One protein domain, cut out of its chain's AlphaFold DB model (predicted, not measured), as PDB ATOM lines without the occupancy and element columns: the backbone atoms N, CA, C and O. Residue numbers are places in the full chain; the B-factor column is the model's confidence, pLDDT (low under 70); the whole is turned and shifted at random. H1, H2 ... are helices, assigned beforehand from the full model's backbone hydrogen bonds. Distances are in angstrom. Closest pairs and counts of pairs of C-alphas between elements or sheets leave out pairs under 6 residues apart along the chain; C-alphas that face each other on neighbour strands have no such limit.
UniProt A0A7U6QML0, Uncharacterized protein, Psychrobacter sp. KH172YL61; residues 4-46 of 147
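AT A GLANCE: This is residues 4 to 46 of the 147 residues of an uncharacterized protein of Psychrobacter sp. KH172YL61 (UniProt A0A7U6QML0). A short helix, H1, and a longer one, H2, are held well separated, and the winding link of residues 11 to 20 leads from the one to the other. After H2 the last stretch, residues 33 to 46, folds back alongside H2 and runs on past its first residue. The printed part has 43 residues with two named helices, H1 then H2, and no named strand; the class is all helix, though under half of the residues, 19, are in named elements. The whole is compact, with a radius of gyration of the C-alphas of 10.2 A, yet elongated, spanning 31 by 18 by 12 A.

IN THESE COORDINATES: Find C-alpha 4 at (-10.062, 40.045, -41.715); there H1 begins, residues 4 to 10, 9.8 A from first to last C-alpha. Go on to C-alpha 21 at (-16.650, 27.020, -47.734), where H2 begins; its residues 21 to 32 run 17.1 A to C-alpha 32 at (-1.544, 34.065, -43.895).

HOW THE PARTS SIT: Compare H1 with H2 and you find them apart, with no C-alpha of the one within 8 A of the other. The ten residues between them make a short link. Look next at x: along H2 it goes from -16.650 to -1.544, and from C-alpha 33 at (1.158, 31.304, -43.673) it goes back to C-alpha 44 at (-27.170, 24.563, -45.260). In H1 and H2 every O i to N i+4 pair is within hydrogen-bond range.

THE WHOLE: The two C-alphas farthest apart are those of Leu 9 and Pro 46, 32.3 A. Residues 33 to 46 hold no named element. The printed part has no cut, its mean pLDDT is 93.1, and no printed residue is under 70.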
ATOM      1  N   ALA A   4     -11.516  40.117 -41.546       90.62
ATOM      2  CA  ALA A   4     -10.062  40.045 -41.715       90.62
ATOM      3  C   ALA A   4      -9.296  40.656 -40.525       90.62
ATOM      4  O   ALA A   4      -8.318  40.089 -40.043       90.62
ATOM      5  N   THR A   5      -9.782  41.781 -39.993       91.81
ATOM      6  CA  THR A   5      -9.210  42.417 -38.801       91.81
ATOM      7  C   THR A   5      -9.341  41.528 -37.565       91.81
ATOM      8  O   THR A   5      -8.412  41.457 -36.766       91.81
ATOM      9  N   ALA A   6     -10.474  40.838 -37.403       93.00
ATOM     10  CA  ALA A   6     -10.694  39.927 -36.282       93.00
ATOM     11  C   ALA A   6      -9.736  38.722 -36.324       93.00
ATOM     12  O   ALA A   6      -9.194  38.345 -35.285       93.00
ATOM     13  N   ILE A   7      -9.459  38.173 -37.512       93.12
ATOM     14  CA  ILE A   7      -8.479  37.090 -37.685       93.12
ATOM     15  C   ILE A   7      -7.091  37.557 -37.225       93.12
ATOM     16  O   ILE A   7      -6.493  36.946 -36.345       93.12
ATOM     17  N   VAL A   8      -6.598  38.675 -37.771       91.38
ATOM     18  CA  VAL A   8      -5.212  39.123 -37.545       91.38
ATOM     19  C   VAL A   8      -4.994  39.688 -36.139       91.38
ATOM     20  O   VAL A   8      -3.983  39.391 -35.511       91.38
ATOM     21  N   LEU A   9      -5.917  40.511 -35.631       92.88
ATOM     22  CA  LEU A   9      -5.713  41.230 -34.365       92.88
ATOM     23  C   LEU A   9      -6.248  40.487 -33.140       92.88
ATOM     24  O   LEU A   9      -5.838  40.793 -32.023       92.88
ATOM     25  N   LYS A  10      -7.195  39.561 -33.324       93.44
ATOM     26  CA  LYS A  10      -7.848  38.845 -32.215       93.44
ATOM     27  C   LYS A  10      -7.685  37.332 -32.277       93.44
ATOM     28  O   LYS A  10      -8.188  36.655 -31.385       93.44
ATOM     29  N   GLY A  11      -7.009  36.802 -33.298       91.19
ATOM     30  CA  GLY A  11      -6.850  35.361 -33.476       91.19
ATOM     31  C   GLY A  11      -8.178  34.648 -33.725       91.19
ATOM     32  O   GLY A  11      -8.329  33.489 -33.341       91.19
ATOM     33  N   GLU A  12      -9.169  35.331 -34.310       94.25
ATOM     34  CA  GLU A  12     -10.425  34.666 -34.645       94.25
ATOM     35  C   GLU A  12     -10.218  33.568 -35.702       94.25
ATOM     36  O   GLU A  12      -9.433  33.758 -36.636       94.25
ATOM     37  N   PRO A  13     -10.950  32.439 -35.606       95.06
ATOM     38  CA  PRO A  13     -10.878  31.376 -36.600       95.06
ATOM     39  C   PRO A  13     -11.172  31.889 -38.015       95.06
ATOM     40  O   PRO A  13     -12.172  32.577 -38.246       95.06
ATOM     41  N   TYR A  14     -10.327  31.514 -38.974       95.00
ATOM     42  CA  TYR A  14     -10.408  31.949 -40.374       95.00
ATOM     43  C   TYR A  14     -11.355  31.083 -41.241       95.00
ATOM     44  O   TYR A  14     -11.345  31.157 -42.465       95.00
ATOM     45  N   ASN A  15     -12.206  30.278 -40.602       95.75
ATOM     46  CA  ASN A  15     -13.085  29.281 -41.215       95.75
ATOM     47  C   ASN A  15     -14.581  29.668 -41.214       95.75
ATOM     48  O   ASN A  15     -15.441  28.803 -41.360       95.75
ATOM     49  N   LYS A  16     -14.923  30.946 -41.004       93.69
ATOM     50  CA  LYS A  16     -16.314  31.404 -40.787       93.69
ATOM     51  C   LYS A  16     -17.021  31.919 -42.044       93.69
ATOM     52  O   LYS A  16     -18.178  32.322 -41.971       93.69
ATOM     53  N   CYS A  17     -16.349  31.931 -43.195       92.94
ATOM     54  CA  CYS A  17     -16.967  32.331 -44.459       92.94
ATOM     55  C   CYS A  17     -17.846  31.194 -45.005       92.94
ATOM     56  O   CYS A  17     -17.394  30.410 -45.838       92.94
ATOM     57  N   VAL A  18     -19.096  31.115 -44.536       94.06
ATOM     58  CA  VAL A  18     -20.077  30.094 -44.951       94.06
ATOM     59  C   VAL A  18     -20.208  29.983 -46.479       94.06
ATOM     60  O   VAL A  18     -19.971  28.889 -46.984       94.06
ATOM     61  N   PRO A  19     -20.466  31.058 -47.257       94.12
ATOM     62  CA  PRO A  19     -20.581  30.938 -48.718       94.12
ATOM     63  C   PRO A  19     -19.254  30.585 -49.410       94.12
ATOM     64  O   PRO A  19     -19.238  30.057 -50.519       94.12
ATOM     65  N   GLY A  20     -18.115  30.864 -48.769       93.06
ATOM     66  CA  GLY A  20     -16.795  30.528 -49.299       93.06
ATOM     67  C   GLY A  20     -16.407  29.058 -49.111       93.06
ATOM     68  O   GLY A  20     -15.653  28.513 -49.921       93.06
ATOM     69  N   GLY A  21     -16.915  28.419 -48.057       95.06
ATOM     70  CA  GLY A  21     -16.650  27.020 -47.734       95.06
ATOM     71  C   GLY A  21     -15.173  26.687 -47.487       95.06
ATOM     72  O   GLY A  21     -14.336  27.550 -47.191       95.06
ATOM     73  N   GLN A  22     -14.851  25.395 -47.612       95.06
ATOM     74  CA  GLN A  22     -13.495  24.877 -47.405       95.06
ATOM     75  C   GLN A  22     -12.459  25.504 -48.351       95.06
ATOM     76  O   GLN A  22     -11.430  25.954 -47.848       95.06
ATOM     77  N   PRO A  23     -12.729  25.678 -49.665       93.06
ATOM     78  CA  PRO A  23     -11.739  26.255 -50.572       93.06
ATOM     79  C   PRO A  23     -11.261  27.652 -50.155       93.06
ATOM     80  O   PRO A  23     -10.095  27.995 -50.348       93.06
ATOM     81  N   VAL A  24     -12.152  28.474 -49.589       92.88
ATOM     82  CA  VAL A  24     -11.787  29.809 -49.090       92.88
ATOM     83  C   VAL A  24     -11.014  29.716 -47.776       92.88
ATOM     84  O   VAL A  24     -10.035  30.438 -47.609       92.88
ATOM     85  N   THR A  25     -11.407  28.816 -46.874       95.31
ATOM     86  CA  THR A  25     -10.694  28.575 -45.607       95.31
ATOM     87  C   THR A  25      -9.237  28.172 -45.864       95.31
ATOM     88  O   THR A  25      -8.324  28.776 -45.297       95.31
ATOM     89  N   ASP A  26      -9.009  27.246 -46.798       94.00
ATOM     90  CA  ASP A  26      -7.669  26.785 -47.183       94.00
ATOM     91  C   ASP A  26      -6.850  27.898 -47.847       94.00
ATOM     92  O   ASP A  26      -5.668  28.085 -47.549       94.00
ATOM     93  N   ALA A  27      -7.481  28.676 -48.732       92.69
ATOM     94  CA  ALA A  27      -6.827  29.801 -49.394       92.69
ATOM     95  C   ALA A  27      -6.401  30.884 -48.392       92.69
ATOM     96  O   ALA A  27      -5.323  31.469 -48.541       92.69
ATOM     97  N   ILE A  28      -7.214  31.142 -47.362       93.56
ATOM     98  CA  ILE A  28      -6.849  32.070 -46.290       93.56
ATOM     99  C   ILE A  28      -5.647  31.522 -45.520       93.56
ATOM    100  O   ILE A  28      -4.670  32.258 -45.399       93.56
ATOM    101  N   ALA A  29      -5.677  30.257 -45.078       94.12
ATOM    102  CA  ALA A  29      -4.574  29.617 -44.347       94.12
ATOM    103  C   ALA A  29      -3.233  29.742 -45.091       94.12
ATOM    104  O   ALA A  29      -2.246  30.209 -44.521       94.12
ATOM    105  N   GLN A  30      -3.234  29.437 -46.394       93.62
ATOM    106  CA  GLN A  30      -2.061  29.588 -47.262       93.62
ATOM    107  C   GLN A  30      -1.588  31.044 -47.359       93.62
ATOM    108  O   GLN A  30      -0.390  31.311 -47.316       93.62
ATOM    109  N   THR A  31      -2.519  31.994 -47.476       93.12
ATOM    110  CA  THR A  31      -2.191  33.422 -47.631       93.12
ATOM    111  C   THR A  31      -1.577  34.011 -46.363       93.12
ATOM    112  O   THR A  31      -0.678  34.845 -46.447       93.12
ATOM    113  N   ILE A  32      -2.046  33.584 -45.190       91.12
ATOM    114  CA  ILE A  32      -1.544  34.065 -43.895       91.12
ATOM    115  C   ILE A  32      -0.402  33.203 -43.330       91.12
ATOM    116  O   ILE A  32       0.091  33.503 -42.246       91.12
ATOM    117  N   GLY A  33       0.034  32.165 -44.055       90.88
ATOM    118  CA  GLY A  33       1.158  31.304 -43.673       90.88
ATOM    119  C   GLY A  33       0.889  30.438 -42.441       90.88
ATOM    120  O   GLY A  33       1.794  30.221 -41.638       90.88
ATOM    121  N   ILE A  34      -0.354  29.989 -42.254       88.75
ATOM    122  CA  ILE A  34      -0.747  29.113 -41.145       88.75
ATOM    123  C   ILE A  34      -0.937  27.687 -41.670       88.75
ATOM    124  O   ILE A  34      -1.809  27.445 -42.496       88.75
ATOM    125  N   ASP A  35      -0.177  26.736 -41.121       84.81
ATOM    126  CA  ASP A  35      -0.241  25.312 -41.501       84.81
ATOM    127  C   ASP A  35      -1.360  24.531 -40.791       84.81
ATOM    128  O   ASP A  35      -1.635  23.372 -41.102       84.81
ATOM    129  N   THR A  36      -2.011  25.142 -39.798       88.88
ATOM    130  CA  THR A  36      -3.176  24.529 -39.148       88.88
ATOM    131  C   THR A  36      -4.297  24.422 -40.165       88.88
ATOM    132  O   THR A  36      -4.583  25.415 -40.815       88.88
ATOM    133  N   HIS A  37      -4.959  23.270 -40.265       89.44
ATOM    134  CA  HIS A  37      -6.142  23.088 -41.103       89.44
ATOM    135  C   HIS A  37      -7.411  23.242 -40.259       89.44
ATOM    136  O   HIS A  37      -7.619  22.493 -39.300       89.44
ATOM    137  N   LEU A  38      -8.275  24.191 -40.619       95.38
ATOM    138  CA  LEU A  38      -9.596  24.349 -40.013       95.38
ATOM    139  C   LEU A  38     -10.684  23.866 -40.970       95.38
ATOM    140  O   LEU A  38     -10.657  24.166 -42.159       95.38
ATOM    141  N   THR A  39     -11.678  23.164 -40.434       95.88
ATOM    142  CA  THR A  39     -12.892  22.825 -41.185       95.88
ATOM    143  C   THR A  39     -13.767  24.064 -41.320       95.88
ATOM    144  O   THR A  39     -14.051  24.716 -40.313       95.88
ATOM    145  N   ALA A  40     -14.204  24.390 -42.535       95.94
ATOM    146  CA  ALA A  40     -15.133  25.489 -42.779       95.94
ATOM    147  C   ALA A  40     -16.439  25.325 -41.989       95.94
ATOM    148  O   ALA A  40     -16.946  24.214 -41.815       95.94
ATOM    149  N   ALA A  41     -17.000  26.446 -41.534       93.94
ATOM    150  CA  ALA A  41     -18.346  26.475 -40.988       93.94
ATOM    151  C   ALA A  41     -19.330  25.882 -42.016       93.94
ATOM    152  O   ALA A  41     -19.239  26.218 -43.202       93.94
ATOM    153  N   PRO A  42     -20.242  24.990 -41.590       92.62
ATOM    154  CA  PRO A  42     -21.130  24.305 -42.513       92.62
ATOM    155  C   PRO A  42     -22.108  25.291 -43.153       92.62
ATOM    156  O   PRO A  42     -22.609  26.202 -42.496       92.62
ATOM    157  N   SER A  43     -22.399  25.064 -44.431       93.38
ATOM    158  CA  SER A  43     -23.532  25.681 -45.114       93.38
ATOM    159  C   SER A  43     -24.731  24.741 -45.066       93.38
ATOM    160  O   SER A  43     -24.570  23.521 -45.086       93.38
ATOM    161  N   GLN A  44     -25.932  25.312 -45.033       93.88
ATOM    162  CA  GLN A  44     -27.170  24.563 -45.260       93.88
ATOM    163  C   GLN A  44     -27.340  24.153 -46.732       93.88
ATOM    164  O   GLN A  44     -28.082  23.223 -47.040       93.88
ATOM    165  N   TRP A  45     -26.638  24.835 -47.640       94.00
ATOM    166  CA  TRP A  45     -26.699  24.579 -49.070       94.00
ATOM    167  C   TRP A  45     -25.718  23.475 -49.475       94.00
ATOM    168  O   TRP A  45     -24.583  23.456 -48.985       94.00
ATOM    169  N   PRO A  46     -26.118  22.569 -50.388       94.50
ATOM    170  CA  PRO A  46     -25.249  21.495 -50.850       94.50
ATOM    171  C   PRO A  46     -24.012  22.058 -51.552       94.50
ATOM    172  O   PRO A  46     -24.024  23.176 -52.065       94.50
TER     173      PRO A  46